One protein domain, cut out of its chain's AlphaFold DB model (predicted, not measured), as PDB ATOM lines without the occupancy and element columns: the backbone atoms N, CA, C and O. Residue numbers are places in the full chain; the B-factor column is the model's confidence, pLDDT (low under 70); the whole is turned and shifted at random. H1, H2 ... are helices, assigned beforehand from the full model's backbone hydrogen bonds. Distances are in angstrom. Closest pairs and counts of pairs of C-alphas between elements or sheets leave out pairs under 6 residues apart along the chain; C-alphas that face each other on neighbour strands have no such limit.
ATOM      1  N   VAL A  14       6.762 -39.714   8.006       91.38
ATOM      2  CA  VAL A  14       5.411 -39.138   7.890       91.38
ATOM      3  C   VAL A  14       4.839 -38.804   9.268       91.38
ATOM      4  O   VAL A  14       4.274 -37.723   9.454       91.38
ATOM      5  N   HIS A  15       5.021 -39.689  10.254       91.06
ATOM      6  CA  HIS A  15       4.608 -39.419  11.634       91.06
ATOM      7  C   HIS A  15       5.397 -38.245  12.208       91.06
ATOM      8  O   HIS A  15       4.797 -37.304  12.729       91.06
ATOM      9  N   LEU A  16       6.720 -38.227  12.010       92.62
ATOM     10  CA  LEU A  16       7.567 -37.111  12.429       92.62
ATOM     11  C   LEU A  16       7.115 -35.775  11.819       92.62
ATOM     12  O   LEU A  16       6.986 -34.780  12.534       92.62
ATOM     13  N   TYR A  17       6.814 -35.751  10.520       94.38
ATOM     14  CA  TYR A  17       6.285 -34.568   9.839       94.38
ATOM     15  C   TYR A  17       4.975 -34.076  10.468       94.38
ATOM     16  O   TYR A  17       4.848 -32.893  10.793       94.38
ATOM     17  N   ARG A  18       4.018 -34.983  10.702       93.06
ATOM     18  CA  ARG A  18       2.729 -34.657  11.334       93.06
ATOM     19  C   ARG A  18       2.916 -34.115  12.750       93.06
ATOM     20  O   ARG A  18       2.313 -33.100  13.085       93.06
ATOM     21  N   HIS A  19       3.762 -34.741  13.568       91.12
ATOM     22  CA  HIS A  19       4.028 -34.256  14.923       91.12
ATOM     23  C   HIS A  19       4.707 -32.884  14.923       91.12
ATOM     24  O   HIS A  19       4.311 -32.022  15.704       91.12
ATOM     25  N   LEU A  20       5.668 -32.644  14.027       93.88
ATOM     26  CA  LEU A  20       6.307 -31.335  13.884       93.88
ATOM     27  C   LEU A  20       5.299 -30.242  13.511       93.88
ATOM     28  O   LEU A  20       5.337 -29.163  14.096       93.88
ATOM     29  N   LEU A  21       4.384 -30.514  12.576       94.38
ATOM     30  CA  LEU A  21       3.344 -29.552  12.201       94.38
ATOM     31  C   LEU A  21       2.335 -29.301  13.327       94.38
ATOM     32  O   LEU A  21       1.942 -28.156  13.546       94.38
ATOM     33  N   ARG A  22       1.952 -30.345  14.071       91.50
ATOM     34  CA  ARG A  22       1.093 -30.208  15.256       91.50
ATOM     35  C   ARG A  22       1.761 -29.327  16.309       91.50
ATOM     36  O   ARG A  22       1.156 -28.363  16.755       91.50
ATOM     37  N   GLU A  23       3.022 -29.579  16.644       90.75
ATOM     38  CA  GLU A  23       3.747 -28.750  17.617       90.75
ATOM     39  C   GLU A  23       3.988 -27.323  17.105       90.75
ATOM     40  O   GLU A  23       3.941 -26.371  17.881       90.75
ATOM     41  N   ALA A  24       4.166 -27.140  15.793       93.69
ATOM     42  CA  ALA A  24       4.247 -25.812  15.194       93.69
ATOM     43  C   ALA A  24       2.928 -25.028  15.296       93.69
ATOM     44  O   ALA A  24       2.974 -23.805  15.396       93.69
ATOM     45  N   SER A  25       1.764 -25.692  15.306       91.62
ATOM     46  CA  SER A  25       0.474 -25.002  15.458       91.62
ATOM     47  C   SER A  25       0.262 -24.371  16.840       91.62
ATOM     48  O   SER A  25      -0.471 -23.393  16.939       91.62
ATOM     49  N   TYR A  26       0.951 -24.853  17.881       90.44
ATOM     50  CA  TYR A  26       0.866 -24.287  19.235       90.44
ATOM     51  C   TYR A  26       1.761 -23.061  19.450       90.44
ATOM     52  O   TYR A  26       1.640 -22.373  20.460       90.44
ATOM     53  N   LEU A  27       2.646 -22.758  18.496       91.38
ATOM     54  CA  LEU A  27       3.502 -21.578  18.564       91.38
ATOM     55  C   LEU A  27       2.690 -20.276  18.461       91.38
ATOM     56  O   LEU A  27       1.555 -20.282  17.970       91.38
ATOM     57  N   PRO A  28       3.281 -19.131  18.837       90.00
ATOM     58  CA  PRO A  28       2.709 -17.826  18.539       90.00
ATOM     59  C   PRO A  28       2.412 -17.652  17.042       90.00
ATOM     60  O   PRO A  28       3.229 -18.072  16.213       90.00
ATOM     61  N   PRO A  29       1.296 -16.998  16.676       88.94
ATOM     62  CA  PRO A  29       0.868 -16.867  15.282       88.94
ATOM     63  C   PRO A  29       1.907 -16.160  14.400       88.94
ATOM     64  O   PRO A  29       2.079 -16.553  13.250       88.94
ATOM     65  N   VAL A  30       2.714 -15.251  14.966       89.31
ATOM     66  CA  VAL A  30       3.847 -14.593  14.277       89.31
ATOM     67  C   VAL A  30       4.850 -15.605  13.709       89.31
ATOM     68  O   VAL A  30       5.475 -15.390  12.671       89.31
ATOM     69  N   CYS A  31       5.048 -16.722  14.407       91.38
ATOM     70  CA  CYS A  31       6.091 -17.698  14.103       91.38
ATOM     71  C   CYS A  31       5.574 -18.875  13.281       91.38
ATOM     72  O   CYS A  31       6.357 -19.496  12.556       91.38
ATOM     73  N   ARG A  32       4.274 -19.186  13.395       92.25
ATOM     74  CA  ARG A  32       3.631 -20.328  12.731       92.25
ATOM     75  C   ARG A  32       3.947 -20.420  11.239       92.25
ATOM     76  O   ARG A  32       4.490 -21.458  10.865       92.25
ATOM     77  N   PRO A  33       3.684 -19.395  10.398       93.38
ATOM     78  CA  PRO A  33       3.846 -19.530   8.949       93.38
ATOM     79  C   PRO A  33       5.303 -19.800   8.563       93.38
ATOM     80  O   PRO A  33       5.588 -20.629   7.699       93.38
ATOM     81  N   TYR A  34       6.248 -19.165   9.260       94.12
ATOM     82  CA  TYR A  34       7.667 -19.388   9.019       94.12
ATOM     83  C   TYR A  34       8.102 -20.814   9.389       94.12
ATOM     84  O   TYR A  34       8.791 -21.484   8.615       94.12
ATOM     85  N   ILE A  35       7.718 -21.290  10.577       95.44
ATOM     86  CA  ILE A  35       8.139 -22.605  11.074       95.44
ATOM     87  C   ILE A  35       7.459 -23.729  10.286       95.44
ATOM     88  O   ILE A  35       8.151 -24.657   9.857       95.44
ATOM     89  N   SER A  36       6.154 -23.635  10.017       95.25
ATOM     90  CA  SER A  36       5.418 -24.631   9.224       95.25
ATOM     91  C   SER A  36       5.915 -24.688   7.776       95.25
ATOM     92  O   SER A  36       6.172 -25.781   7.257       95.25
ATOM     93  N   GLY A  37       6.152 -23.531   7.148       95.69
ATOM     94  CA  GLY A  37       6.741 -23.435   5.813       95.69
ATOM     95  C   GLY A  37       8.143 -24.041   5.763       95.69
ATOM     96  O   GLY A  37       8.459 -24.820   4.860       95.69
ATOM     97  N   ARG A  38       8.973 -23.783   6.783       94.62
ATOM     98  CA  ARG A  38      10.317 -24.368   6.894       94.62
ATOM     99  C   ARG A  38      10.288 -25.887   7.064       94.62
ATOM    100  O   ARG A  38      11.091 -26.567   6.420       94.62
ATOM    101  N   ILE A  39       9.407 -26.415   7.916       95.06
ATOM    102  CA  ILE A  39       9.227 -27.863   8.102       95.06
ATOM    103  C   ILE A  39       8.819 -28.486   6.762       95.06
ATOM    104  O   ILE A  39       9.508 -29.375   6.263       95.06
ATOM    105  N   SER A  40       7.786 -27.941   6.121       95.38
ATOM    106  CA  SER A  40       7.282 -28.406   4.821       95.38
ATOM    107  C   SER A  40       8.365 -28.404   3.741       95.38
ATOM    108  O   SER A  40       8.581 -29.417   3.075       95.38
ATOM    109  N   ALA A  41       9.112 -27.306   3.605       93.31
ATOM    110  CA  ALA A  41      10.205 -27.199   2.644       93.31
ATOM    111  C   ALA A  41      11.336 -28.203   2.926       93.31
ATOM    112  O   ALA A  41      11.901 -28.769   1.991       93.31
ATOM    113  N   SER A  42      11.657 -28.452   4.201       90.88
ATOM    114  CA  SER A  42      12.696 -29.412   4.591       90.88
ATOM    115  C   SER A  42      12.330 -30.845   4.205       90.88
ATOM    116  O   SER A  42      13.165 -31.553   3.643       90.88
ATOM    117  N   PHE A  43      11.087 -31.267   4.453       92.25
ATOM    118  CA  PHE A  43      10.618 -32.601   4.063       92.25
ATOM    119  C   PHE A  43      10.487 -32.731   2.543       92.25
ATOM    120  O   PHE A  43      10.943 -33.722   1.978       92.25
ATOM    121  N   ARG A  44       9.965 -31.705   1.853       92.06
ATOM    122  CA  ARG A  44       9.865 -31.693   0.382       92.06
ATOM    123  C   ARG A  44      11.235 -31.786  -0.294       92.06
ATOM    124  O   ARG A  44      11.396 -32.595  -1.204       92.06
ATOM    125  N   ARG A  45      12.236 -31.034   0.186       89.75
ATOM    126  CA  ARG A  45      13.614 -31.057  -0.347       89.75
ATOM    127  C   ARG A  45      14.257 -32.443  -0.279       89.75
ATOM    128  O   ARG A  45      15.111 -32.756  -1.097       89.75
ATOM    129  N   HIS A  46      13.868 -33.247   0.703       85.44
ATOM    130  CA  HIS A  46      14.448 -34.563   0.961       85.44
ATOM    131  C   HIS A  46      13.507 -35.717   0.609       85.44
ATOM    132  O   HIS A  46      13.822 -36.860   0.931       85.44
ATOM    133  N   ARG A  47      12.373 -35.430  -0.047       83.69
ATOM    134  CA  ARG A  47      11.414 -36.442  -0.511       83.69
ATOM    135  C   ARG A  47      12.023 -37.337  -1.586       83.69
ATOM    136  O   ARG A  47      11.710 -38.518  -1.637       83.69
ATOM    137  N   ARG A  48      12.886 -36.771  -2.434       75.88
ATOM    138  CA  ARG A  48      13.680 -37.530  -3.400       75.88
ATOM    139  C   ARG A  48      15.063 -37.783  -2.794       75.88
ATOM    140  O   ARG A  48      15.688 -36.825  -2.324       75.88
ATOM    141  N   PRO A  49      15.547 -39.035  -2.751       66.19
ATOM    142  CA  PRO A  49      16.935 -39.284  -2.410       66.19
ATOM    143  C   PRO A  49      17.784 -38.597  -3.478       66.19
ATOM    144  O   PRO A  49      17.660 -38.890  -4.663       66.19
ATOM    145  N   THR A  61      26.503 -49.640  -1.522       77.06
ATOM    146  CA  THR A  61      25.343 -49.506  -2.408       77.06
ATOM    147  C   THR A  61      24.636 -48.164  -2.149       77.06
ATOM    148  O   THR A  61      24.572 -47.685  -1.005       77.06
ATOM    149  N   PRO A  62      24.085 -47.511  -3.189       72.06
ATOM    150  CA  PRO A  62      23.412 -46.217  -3.045       72.06
ATOM    151  C   PRO A  62      22.262 -46.256  -2.021       72.06
ATOM    152  O   PRO A  62      21.984 -45.258  -1.351       72.06
ATOM    153  N   GLU A  63      21.628 -47.414  -1.842       79.06
ATOM    154  CA  GLU A  63      20.573 -47.653  -0.855       79.06
ATOM    155  C   GLU A  63      21.069 -47.557   0.591       79.06
ATOM    156  O   GLU A  63      20.454 -46.865   1.408       79.06
ATOM    157  N   GLN A  64      22.219 -48.160   0.908       79.94
ATOM    158  CA  GLN A  64      22.807 -48.102   2.249       79.94
ATOM    159  C   GLN A  64      23.182 -46.663   2.633       79.94
ATOM    160  O   GLN A  64      22.867 -46.195   3.732       79.94
ATOM    161  N   LEU A  65      23.778 -45.908   1.703       78.00
ATOM    162  CA  LEU A  65      24.091 -44.489   1.914       78.00
ATOM    163  C   LEU A  65      22.822 -43.658   2.153       78.00
ATOM    164  O   LEU A  65      22.803 -42.763   3.011       78.00
ATOM    165  N   ASN A  66      21.744 -43.960   1.431       79.75
ATOM    166  CA  ASN A  66      20.451 -43.310   1.620       79.75
ATOM    167  C   ASN A  66      19.816 -43.664   2.970       79.75
ATOM    168  O   ASN A  66      19.283 -42.766   3.632       79.75
ATOM    169  N   ALA A  67      19.930 -44.909   3.434       83.75
ATOM    170  CA  ALA A  67      19.459 -45.325   4.753       83.75
ATOM    171  C   ALA A  67      20.188 -44.571   5.880       83.75
ATOM    172  O   ALA A  67      19.543 -44.004   6.769       83.75
ATOM    173  N   VAL A  68      21.520 -44.451   5.806       85.31
ATOM    174  CA  VAL A  68      22.326 -43.698   6.789       85.31
ATOM    175  C   VAL A  68      21.931 -42.219   6.817       85.31
ATOM    176  O   VAL A  68      21.702 -41.644   7.889       85.31
ATOM    177  N   ARG A  69      21.788 -41.592   5.642       84.38
ATOM    178  CA  ARG A  69      21.343 -40.191   5.522       84.38
ATOM    179  C   ARG A  69      19.938 -39.998   6.090       84.38
ATOM    180  O   ARG A  69      19.695 -39.012   6.787       84.38
ATOM    181  N   THR A  70      19.031 -40.932   5.824       86.25
ATOM    182  CA  THR A  70      17.647 -40.893   6.317       86.25
ATOM    183  C   THR A  70      17.612 -41.019   7.834       86.25
ATOM    184  O   THR A  70      17.023 -40.166   8.494       86.25
ATOM    185  N   LYS A  71      18.347 -41.976   8.411       88.31
ATOM    186  CA  LYS A  71      18.478 -42.143   9.865       88.31
ATOM    187  C   LYS A  71      19.029 -40.887  10.540       88.31
ATOM    188  O   LYS A  71      18.512 -40.457  11.571       88.31
ATOM    189  N   ARG A  72      20.041 -40.248   9.944       89.56
ATOM    190  CA  ARG A  72      20.569 -38.969  10.439       89.56
ATOM    191  C   ARG A  72      19.506 -37.864  10.412       89.56
ATOM    192  O   ARG A  72      19.348 -37.159  11.405       89.56
ATOM    193  N   ARG A  73      18.763 -37.721   9.313       89.69
ATOM    194  CA  ARG A  73      17.698 -36.706   9.182       89.69
ATOM    195  C   ARG A  73      16.546 -36.945  10.153       89.69
ATOM    196  O   ARG A  73      16.038 -35.985  10.721       89.69
ATOM    197  N   LEU A  74      16.168 -38.203  10.379       91.62
ATOM    198  CA  LEU A  74      15.173 -38.576  11.386       91.62
ATOM    199  C   LEU A  74      15.639 -38.169  12.787       91.62
ATOM    200  O   LEU A  74      14.888 -37.519  13.505       91.62
ATOM    201  N   ARG A  75      16.905 -38.430  13.143       91.25
ATOM    202  CA  ARG A  75      17.492 -37.963  14.414       91.25
ATOM    203  C   ARG A  75      17.459 -36.436  14.545       91.25
ATOM    204  O   ARG A  75      17.065 -35.921  15.587       91.25
ATOM    205  N   GLU A  76      17.835 -35.704  13.495       92.06
ATOM    206  CA  GLU A  76      17.786 -34.232  13.475       92.06
ATOM    207  C   GLU A  76      16.343 -33.697  13.598       92.06
ATOM    208  O   GLU A  76      16.090 -32.708  14.299       92.06
ATOM    209  N   GLY A  77      15.380 -34.359  12.956       92.06
ATOM    210  CA  GLY A  77      13.964 -34.014  13.046       92.06
ATOM    211  C   GLY A  77      13.364 -34.329  14.420       92.06
ATOM    212  O   GLY A  77      12.679 -33.471  14.972       92.06
ATOM    213  N   ASN A  78      13.691 -35.477  15.020       91.56
ATOM    214  CA  ASN A  78      13.289 -35.829  16.388       91.56
ATOM    215  C   ASN A  78      13.865 -34.836  17.400       91.56
ATOM    216  O   ASN A  78      13.145 -34.344  18.268       91.56
ATOM    217  N   HIS A  79      15.131 -34.442  17.240       91.38
ATOM    218  CA  HIS A  79      15.715 -33.380  18.059       91.38
ATOM    219  C   HIS A  79      14.948 -32.057  17.912       91.38
ATOM    220  O   HIS A  79      14.624 -31.409  18.906       91.38
ATOM    221  N   SER A  80      14.606 -31.672  16.679       92.38
ATOM    222  CA  SER A  80      13.818 -30.460  16.415       92.38
ATOM    223  C   SER A  80      12.433 -30.524  17.065       92.38
ATOM    224  O   SER A  80      11.966 -29.527  17.611       92.38
ATOM    225  N   LEU A  81      11.800 -31.698  17.056       92.44
ATOM    226  CA  LEU A  81      10.509 -31.945  17.691       92.44
ATOM    227  C   LEU A  81      10.596 -31.788  19.216       92.44
ATOM    228  O   LEU A  81       9.788 -31.057  19.788       92.44
ATOM    229  N   ARG A  82      11.607 -32.383  19.864       89.94
ATOM    230  CA  ARG A  82      11.852 -32.212  21.311       89.94
ATOM    231  C   ARG A  82      12.079 -30.747  21.681       89.94
ATOM    232  O   ARG A  82      11.542 -30.258  22.670       89.94
ATOM    233  N   VAL A  83      12.825 -30.008  20.856       91.50
ATOM    234  CA  VAL A  83      13.062 -28.570  21.061       91.50
ATOM    235  C   VAL A  83      11.772 -27.754  20.947       91.50
ATOM    236  O   VAL A  83      11.560 -26.866  21.773       91.50
ATOM    237  N   LEU A  84      10.916 -28.041  19.961       92.19
ATOM    238  CA  LEU A  84       9.627 -27.356  19.797       92.19
ATOM    239  C   LEU A  84       8.673 -27.651  20.957       92.19
ATOM    240  O   LEU A  84       8.069 -26.725  21.489       92.19
ATOM    241  N   ARG A  85       8.601 -28.906  21.409       89.12
ATOM    242  CA  ARG A  85       7.809 -29.280  22.591       89.12
ATOM    243  C   ARG A  85       8.284 -28.575  23.846       89.12
ATOM    244  O   ARG A  85       7.470 -27.980  24.540       89.12
ATOM    245  N   ALA A  86       9.590 -28.581  24.101       88.69
ATOM    246  CA  ALA A  86      10.167 -27.880  25.242       88.69
ATOM    247  C   ALA A  86       9.848 -26.376  25.208       88.69
ATOM    248  O   ALA A  86       9.535 -25.783  26.238       88.69
ATOM    249  N   ALA A  87       9.893 -25.762  24.022       91.38
ATOM    250  CA  ALA A  87       9.506 -24.367  23.846       91.38
ATOM    251  C   ALA A  87       8.018 -24.149  24.176       91.38
ATOM    252  O   ALA A  87       7.699 -23.252  24.956       91.38
ATOM    253  N   ASN A  88       7.125 -24.984  23.632       89.12
ATOM    254  CA  ASN A  88       5.679 -24.927  23.887       89.12
ATOM    255  C   ASN A  88       5.326 -25.188  25.360       89.12
ATOM    256  O   ASN A  88       4.362 -24.629  25.874       89.12
ATOM    257  N   LEU A  89       6.122 -26.011  26.047       85.25
ATOM    258  CA  LEU A  89       5.972 -26.325  27.465       85.25
ATOM    259  C   LEU A  89       6.271 -25.149  28.396       85.25
ATOM    260  O   LEU A  89       5.777 -25.138  29.521       85.25
ATOM    261  N   GLY A  90       7.086 -24.188  27.959       86.94
ATOM    262  CA  GLY A  90       7.498 -23.081  28.816       86.94
ATOM    263  C   GLY A  90       8.996 -22.791  28.846       86.94
ATOM    264  O   GLY A  90       9.401 -21.896  29.585       86.94
ATOM    265  N   ARG A 272      -3.453 -26.654  23.681       75.56
ATOM    266  CA  ARG A 272      -2.945 -27.958  23.266       75.56
ATOM    267  C   ARG A 272      -4.055 -29.006  23.329       75.56
ATOM    268  O   ARG A 272      -4.754 -29.080  24.334       75.56
ATOM    269  N   ARG A 273      -4.178 -29.832  22.283       73.31
ATOM    270  CA  ARG A 273      -5.093 -30.987  22.286       73.31
ATOM    271  C   ARG A 273      -4.650 -31.991  23.351       73.31
ATOM    272  O   ARG A 273      -3.451 -32.264  23.461       73.31
ATOM    273  N   SER A 274      -5.600 -32.532  24.109       66.50
ATOM    274  CA  SER A 274      -5.345 -33.673  24.988       66.50
ATOM    275  C   SER A 274      -4.990 -34.906  24.145       66.50
ATOM    276  O   SER A 274      -5.536 -35.071  23.047       66.50
ATOM    277  N   PRO A 275      -4.041 -35.745  24.594       64.25
ATOM    278  CA  PRO A 275      -3.814 -37.045  23.970       64.25
ATOM    279  C   PRO A 275      -5.075 -37.913  24.079       64.25
ATOM    280  O   PRO A 275      -5.911 -37.698  24.960       64.25
ATOM    281  N   ALA A 276      -5.219 -38.881  23.174       64.94
ATOM    282  CA  ALA A 276      -6.285 -39.870  23.285       64.94
ATOM    283  C   ALA A 276      -6.033 -40.739  24.529       64.94
ATOM    284  O   ALA A 276      -4.893 -41.135  24.771       64.94
ATOM    285  N   ALA A 277      -7.080 -41.054  25.296       57.56
ATOM    286  CA  ALA A 277      -6.970 -41.807  26.550       57.56
ATOM    287  C   ALA A 277      -6.213 -43.146  26.394       57.56
ATOM    288  O   ALA A 277      -5.459 -43.534  27.278       57.56
ATOM    289  N   ALA A 278      -6.323 -43.802  25.233       55.72
ATOM    290  CA  ALA A 278      -5.618 -45.050  24.931       55.72
ATOM    291  C   ALA A 278      -4.079 -44.914  24.882       55.72
ATOM    292  O   ALA A 278      -3.377 -45.840  25.273       55.72
ATOM    293  N   GLU A 279      -3.538 -43.767  24.448       57.66
ATOM    294  CA  GLU A 279      -2.081 -43.534  24.472       57.66
ATOM    295  C   GLU A 279      -1.576 -43.337  25.911       57.66
ATOM    296  O   GLU A 279      -0.479 -43.773  26.240       57.66
ATOM    297  N   GLN A 280      -2.396 -42.753  26.793       55.94
ATOM    298  CA  GLN A 280      -2.035 -42.557  28.202       55.94
ATOM    299  C   GLN A 280      -1.967 -43.879  28.977       55.94
ATOM    300  O   GLN A 280      -1.085 -44.047  29.815       55.94
ATOM    301  N   VAL A 281      -2.864 -44.825  28.679       55.41
ATOM    302  CA  VAL A 281      -2.870 -46.161  29.302       55.41
ATOM    303  C   VAL A 281      -1.648 -46.974  28.858       55.41
ATOM    304  O   VAL A 281      -0.937 -47.519  29.698       55.41
ATOM    305  N   ALA A 282      -1.318 -46.964  27.562       56.78
ATOM    306  CA  ALA A 282      -0.119 -47.636  27.053       56.78
ATOM    307  C   ALA A 282       1.191 -47.046  27.622       56.78
ATOM    308  O   ALA A 282       2.165 -47.771  27.822       56.78
ATOM    309  N   GLU A 283       1.230 -45.738  27.904       58.25
ATOM    310  CA  GLU A 283       2.365 -45.075  28.566       58.25
ATOM    311  C   GLU A 283       2.534 -45.535  30.018       58.25
ATOM    312  O   GLU A 283       3.651 -45.859  30.428       58.25
ATOM    313  N   GLN A 284       1.437 -45.629  30.773       56.00
ATOM    314  CA  GLN A 284       1.454 -46.127  32.150       56.00
ATOM    315  C   GLN A 284       1.932 -47.581  32.219       56.00
ATOM    316  O   GLN A 284       2.749 -47.914  33.072       56.00
ATOM    317  N   GLU A 285       1.512 -48.433  31.281       55.62
ATOM    318  CA  GLU A 285       1.985 -49.821  31.190       55.62
ATOM    319  C   GLU A 285       3.485 -49.915  30.856       55.62
ATOM    320  O   GLU A 285       4.201 -50.776  31.378       55.62
ATOM    321  N   HIS A 286       3.993 -49.018  30.007       56.50
ATOM    322  CA  HIS A 286       5.409 -48.983  29.640       56.50
ATOM    323  C   HIS A 286       6.308 -48.456  30.768       56.50
ATOM    324  O   HIS A 286       7.462 -48.885  30.870       56.50
ATOM    325  N   GLU A 287       5.797 -47.543  31.598       56.62
ATOM    326  CA  GLU A 287       6.448 -47.058  32.823       56.62
ATOM    327  C   GLU A 287       6.365 -48.080  33.964       56.62
ATOM    328  O   GLU A 287       7.329 -48.230  34.718       56.62
ATOM    329  N   ALA A 288       5.266 -48.838  34.041       56.00
ATOM    330  CA  ALA A 288       5.075 -49.922  35.003       56.00
ATOM    331  C   ALA A 288       6.018 -51.113  34.763       56.00
ATOM    332  O   ALA A 288       6.322 -51.861  35.692       56.00
ATOM    333  N   ARG A 289       6.553 -51.273  33.543       64.19
ATOM    334  CA  ARG A 289       7.665 -52.198  33.266       64.19
ATOM    335  C   ARG A 289       8.966 -51.645  33.853       64.19
ATOM    336  O   ARG A 289       9.824 -51.129  33.135       64.19
ATOM    337  N   TRP A 290       9.122 -51.771  35.169       71.50
ATOM    338  CA  TRP A 290      10.365 -51.481  35.879       71.50
ATOM    339  C   TRP A 290      11.507 -52.334  35.301       71.50
ATOM    340  O   TRP A 290      11.583 -53.544  35.513       71.50
ATOM    341  N   LYS A 291      12.423 -51.704  34.557       76.50
ATOM    342  CA  LYS A 291      13.604 -52.366  33.977       76.50
ATOM    343  C   LYS A 291      14.730 -52.436  35.003       76.50
ATOM    344  O   LYS A 291      15.660 -51.632  34.967       76.50
ATOM    345  N   TRP A 292      14.638 -53.382  35.933       83.31
ATOM    346  CA  TRP A 292      15.649 -53.573  36.980       83.31
ATOM    347  C   TRP A 292      17.035 -53.891  36.390       83.31
ATOM    348  O   TRP A 292      18.043 -53.433  36.919       83.31
ATOM    349  N   GLU A 293      17.087 -54.580  35.247       86.81
ATOM    350  CA  GLU A 293      18.322 -54.920  34.526       86.81
ATOM    351  C   GLU A 293      19.165 -53.682  34.193       86.81
ATOM    352  O   GLU A 293      20.387 -53.685  34.350       86.81
ATOM    353  N   ASP A 294      18.519 -52.588  33.779       82.50
ATOM    354  CA  ASP A 294      19.202 -51.330  33.475       82.50
ATOM    355  C   ASP A 294      19.830 -50.724  34.738       82.50
ATOM    356  O   ASP A 294      20.911 -50.141  34.658       82.50
ATOM    357  N   VAL A 295      19.179 -50.884  35.894       84.62
ATOM    358  CA  VAL A 295      19.654 -50.381  37.193       84.62
ATOM    359  C   VAL A 295      20.893 -51.138  37.666       84.62
ATOM    360  O   VAL A 295      21.801 -50.528  38.221       84.62
ATOM    361  N   VAL A 296      20.943 -52.446  37.414       90.00
ATOM    362  CA  VAL A 296      22.057 -53.310  37.829       90.00
ATOM    363  C   VAL A 296      23.260 -53.175  36.891       90.00
ATOM    364  O   VAL A 296      24.402 -53.171  37.342       90.00
ATOM    365  N   THR A 297      23.025 -53.054  35.584       93.12
ATOM    366  CA  THR A 297      24.099 -53.116  34.576       93.12
ATOM    367  C   THR A 297      24.741 -51.767  34.263       93.12
ATOM    368  O   THR A 297      25.919 -51.713  33.904       93.12
ATOM    369  N   LYS A 298      23.988 -50.664  34.345       90.00
ATOM    370  CA  LYS A 298      24.475 -49.343  33.924       90.00
ATOM    371  C   LYS A 298      24.939 -48.530  35.129       90.00
ATOM    372  O   LYS A 298      24.275 -48.518  36.160       90.00
ATOM    373  N   PRO A 299      26.028 -47.751  34.994       91.06
ATOM    374  CA  PRO A 299      26.454 -46.865  36.067       91.06
ATOM    375  C   PRO A 299      25.362 -45.831  36.364       91.06
ATOM    376  O   PRO A 299      24.734 -45.302  35.440       91.06
ATOM    377  N   VAL A 300      25.210 -45.470  37.641       85.81
ATOM    378  CA  VAL A 300      24.197 -44.521  38.148       85.81
ATOM    379  C   VAL A 300      24.119 -43.252  37.295       85.81
ATOM    380  O   VAL A 300      23.043 -42.825  36.883       85.81
ATOM    381  N   ARG A 301      25.273 -42.699  36.900       85.12
ATOM    382  CA  ARG A 301      25.344 -41.500  36.053       85.12
ATOM    383  C   ARG A 301      24.592 -41.640  34.722       85.12
ATOM    384  O   ARG A 301      24.052 -40.649  34.236       85.12
ATOM    385  N   MET A 302      24.573 -42.819  34.102       83.19
ATOM    386  CA  MET A 302      23.859 -43.055  32.838       83.19
ATOM    387  C   MET A 302      22.344 -43.141  33.040       83.19
ATOM    388  O   MET A 302      21.600 -42.711  32.159       83.19
ATOM    389  N   LEU A 303      21.903 -43.636  34.197       81.75
ATOM    390  CA  LEU A 303      20.494 -43.744  34.581       81.75
ATOM    391  C   LEU A 303      19.918 -42.389  35.016       81.75
ATOM    392  O   LEU A 303      18.801 -42.029  34.646       81.75
ATOM    393  N   GLU A 304      20.702 -41.596  35.746       81.12
ATOM    394  CA  GLU A 304      20.272 -40.294  36.264       81.12
ATOM    395  C   GLU A 304      20.361 -39.165  35.237       81.12
ATOM    396  O   GLU A 304      19.589 -38.207  35.292       81.12
ATOM    397  N   ARG A 305      21.282 -39.248  34.270       79.06
ATOM    398  CA  ARG A 305      21.457 -38.202  33.252       79.06
ATOM    399  C   ARG A 305      20.170 -37.848  32.490       79.06
ATOM    400  O   ARG A 305      19.921 -36.647  32.377       79.06
ATOM    401  N   PRO A 306      19.362 -38.795  31.971       73.19
ATOM    402  CA  PRO A 306      18.077 -38.457  31.354       73.19
ATOM    403  C   PRO A 306      17.053 -37.927  32.374       73.19
ATOM    404  O   PRO A 306      16.268 -37.044  32.043       73.19
ATOM    405  N   ARG A 307      17.115 -38.370  33.639       72.44
ATOM    406  CA  ARG A 307      16.260 -37.872  34.736       72.44
ATOM    407  C   ARG A 307      16.641 -36.471  35.225       72.44
ATOM    408  O   ARG A 307      15.876 -35.830  35.950       72.44
ATOM    409  N   ALA A 308      17.807 -35.957  34.833       78.94
ATOM    410  CA  ALA A 308      18.254 -34.642  35.254       78.94
ATOM    411  C   ALA A 308      17.281 -33.552  34.778       78.94
ATOM    412  O   ALA A 308      16.876 -33.485  33.614       78.94
ATOM    413  N   ARG A 309      16.976 -32.606  35.671       80.19
ATOM    414  CA  ARG A 309      15.972 -31.545  35.457       80.19
ATOM    415  C   ARG A 309      16.180 -30.699  34.191       80.19
ATOM    416  O   ARG A 309      15.237 -30.070  33.721       80.19
ATOM    417  N   LYS A 310      17.402 -30.650  33.649       77.69
ATOM    418  CA  LYS A 310      17.743 -29.930  32.405       77.69
ATOM    419  C   LYS A 310      17.227 -30.634  31.139       77.69
ATOM    420  O   LYS A 310      17.020 -29.963  30.129       77.69
ATOM    421  N   PHE A 311      17.045 -31.955  31.183       77.50
ATOM    422  CA  PHE A 311      16.588 -32.769  30.051       77.50
ATOM    423  C   PHE A 311      15.089 -33.075  30.102       77.50
ATOM    424  O   PHE A 311      14.483 -33.194  29.042       77.50
ATOM    425  N   LYS A 312      14.461 -33.027  31.286       79.94
ATOM    426  CA  LYS A 312      13.009 -33.225  31.467       79.94
ATOM    427  C   LYS A 312      12.135 -32.456  30.463       79.94
ATOM    428  O   LYS A 312      11.261 -33.034  29.830       79.94
ATOM    429  N   ALA A 313      12.442 -31.177  30.215       79.38
ATOM    430  CA  ALA A 313      11.701 -30.363  29.244       79.38
ATOM    431  C   ALA A 313      11.788 -30.884  27.795       79.38
ATOM    432  O   ALA A 313      10.859 -30.680  27.017       79.38
ATOM    433  N   LEU A 314      12.906 -31.514  27.414       80.38
ATOM    434  CA  LEU A 314      13.112 -32.093  26.080       80.38
ATOM    435  C   LEU A 314      12.407 -33.438  25.924       80.38
ATOM    436  O   LEU A 314      11.912 -33.731  24.836       80.38
ATOM    437  N   ASP A 315      12.367 -34.222  26.995       73.38
ATOM    438  CA  ASP A 315      11.753 -35.549  26.992       73.38
ATOM    439  C   ASP A 315      10.231 -35.482  27.223       73.38
ATOM    440  O   ASP A 315       9.514 -36.448  26.972       73.38
ATOM    441  N   GLY A 316       9.719 -34.302  27.598       67.12
ATOM    442  CA  GLY A 316       8.300 -34.063  27.863       67.12
ATOM    443  C   GLY A 316       7.878 -34.437  29.282       67.12
ATOM    444  O   GLY A 316       6.692 -34.414  29.588       67.12
ATOM    445  N   ASP A 317       8.841 -34.746  30.148       68.00
ATOM    446  CA  ASP A 317       8.605 -35.102  31.538       68.00
ATOM    447  C   ASP A 317       8.331 -33.861  32.404       68.00
ATOM    448  O   ASP A 317       9.034 -32.847  32.337       68.00
ATOM    449  N   ILE A 318       7.304 -33.951  33.246       59.59
ATOM    450  CA  ILE A 318       6.817 -32.861  34.104       59.59
ATOM    451  C   ILE A 318       7.414 -32.978  35.512       59.59
ATOM    452  O   ILE A 318       7.368 -32.020  36.284       59.59
ATOM    453  N   GLY A 319       8.061 -34.105  35.824       58.44
ATOM    454  CA  GLY A 319       8.746 -34.316  37.091       58.44
ATOM    455  C   GLY A 319       7.817 -34.763  38.210       58.44
ATOM    456  O   GLY A 319       7.757 -34.110  39.246       58.44
ATOM    457  N   VAL A 320       7.155 -35.901  38.002       55.38
ATOM    458  CA  VAL A 320       6.440 -36.632  39.063       55.38
ATOM    459  C   VAL A 320       7.435 -37.221  40.086       55.38
ATOM    460  O   VAL A 320       7.138 -37.312  41.271       55.38
ATOM    461  N   ASP A 321       8.672 -37.490  39.659       58.62
ATOM    462  CA  ASP A 321       9.673 -38.281  40.395       58.62
ATOM    463  C   ASP A 321      10.421 -37.533  41.529       58.62
ATOM    464  O   ASP A 321      11.628 -37.714  41.697       58.62
ATOM    465  N   GLY A 322       9.780 -36.618  42.267       58.72
ATOM    466  CA  GLY A 322      10.361 -35.943  43.449       58.72
ATOM    467  C   GLY A 322      11.520 -34.956  43.189       58.72
ATOM    468  O   GLY A 322      11.743 -34.038  43.972       58.72
ATOM    469  N   ALA A 323      12.211 -35.037  42.046       64.81
ATOM    470  CA  ALA A 323      13.332 -34.163  41.671       64.81
ATOM    471  C   ALA A 323      12.911 -32.744  41.213       64.81
ATOM    472  O   ALA A 323      13.716 -32.001  40.643       64.81
ATOM    473  N   GLY A 324      11.647 -32.364  41.421       69.94
ATOM    474  CA  GLY A 324      11.085 -31.063  41.062       69.94
ATOM    475  C   GLY A 324      10.914 -30.820  39.550       69.94
ATOM    476  O   GLY A 324      11.321 -31.644  38.712       69.94
ATOM    477  N   PRO A 325      10.325 -29.665  39.178       76.00
ATOM    478  CA  PRO A 325      10.020 -29.331  37.792       76.00
ATOM    479  C   PRO A 325      11.291 -29.086  36.970       76.00
ATOM    480  O   PRO A 325      12.362 -28.742  37.501       76.00
ATOM    481  N   ALA A 326      11.156 -29.235  35.651       80.50
ATOM    482  CA  ALA A 326      12.218 -28.978  34.688       80.50
ATOM    483  C   ALA A 326      12.796 -27.555  34.834       80.50
ATOM    484  O   ALA A 326      12.068 -26.575  35.000       80.50
ATOM    485  N   ILE A 327      14.124 -27.433  34.765       81.56
ATOM    486  CA  ILE A 327      14.805 -26.138  34.912       81.56
ATOM    487  C   ILE A 327      14.514 -25.266  33.686       81.56
ATOM    488  O   ILE A 327      14.682 -25.710  32.552       81.56
ATOM    489  N   GLY A 328      14.129 -24.009  33.920       78.62
ATOM    490  CA  GLY A 328      13.887 -23.021  32.865       78.62
ATOM    491  C   GLY A 328      12.521 -23.128  32.184       78.62
ATOM    492  O   GLY A 328      12.271 -22.378  31.241       78.62
ATOM    493  N   VAL A 329      11.645 -24.025  32.649       83.69
ATOM    494  CA  VAL A 329      10.246 -24.095  32.212       83.69
ATOM    495  C   VAL A 329       9.411 -23.150  33.068       83.69
ATOM    496  O   VAL A 329       9.361 -23.276  34.290       83.69
ATOM    497  N   HIS A 330       8.750 -22.199  32.419       84.31
ATOM    498  CA  HIS A 330       7.890 -21.217  33.066       84.31
ATOM    499  C   HIS A 330       6.458 -21.332  32.549       84.31
ATOM    500  O   HIS A 330       6.226 -21.604  31.372       84.31
ATOM    501  N   LYS A 331       5.479 -21.051  33.414       84.12
ATOM    502  CA  LYS A 331       4.107 -20.809  32.956       84.12
ATOM    503  C   LYS A 331       4.112 -19.525  32.122       84.12
ATOM    504  O   LYS A 331       4.467 -18.456  32.618       84.12
TER     505      LYS A 331
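This is residues 14 to 49, 61 to 90 and 272 to 331 of the 415 residues of an uncharacterized protein of Phialemoniopsis curvata (UniProt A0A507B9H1). The helical hairpin of H1 and H2 packs through H1 alongside the long helix H3, and the short helices H4 to H7 form a loose arm that reaches H3 with H7. In this arm residues 274 to 293, which include H4, and residues 296 to 301 stick out. Of 126 printed residues, 87 are in seven helices, H1 to H7 in chain order, with no named strand: all helix. The whole is loose, with a radius of gyration of the C-alphas of 17.6 A and spans of 44 by 44 by 29 A.

Start at H1, residues 14 to 25, which touches H2, residues 32 to 45, opposite ways at a shallow tilt of 17 degrees; their closest C-alphas, Ala 24 and Arg 32, are 6.0 A apart. H1 also touches H3, residues 62 to 89, the same way at 25 degrees, a shallow tilt, closest at C-alphas 20 and 81, 5.7 A apart. Residues 82 to 89 of H3 touch H7, residues 309 to 315, at a steep tilt of 60 degrees; the closest C-alphas, Arg 82 and Leu 314, are 4.9 A apart. H6, residues 300 to 307, is close to H7 but not clearly touching, with C-alphas 306 and 312 closest at 7.3 A. H4, residues 277 to 288, touches no helix. Every O i to N i+4 pair is within hydrogen-bond range in H1 to H4 and in H5, residues 292 to 297; H6 has 2 of 4, and H7 1 of 3 beside 2 of 4 O i to N i+3 pairs.

Find C-alpha 14 at (5.411, -39.138, 7.890), where H1 begins. H3 runs 40.4 A to C-alpha 89 at (5.972, -26.325, 27.465).

Residues 50 to 60 and 91 to 271 are not printed, leaving C-alpha gaps of 13.2 A and 12.8 A. Look for pLDDT under 70 at residue 49, residues 274 to 289 and residues 316 to 324.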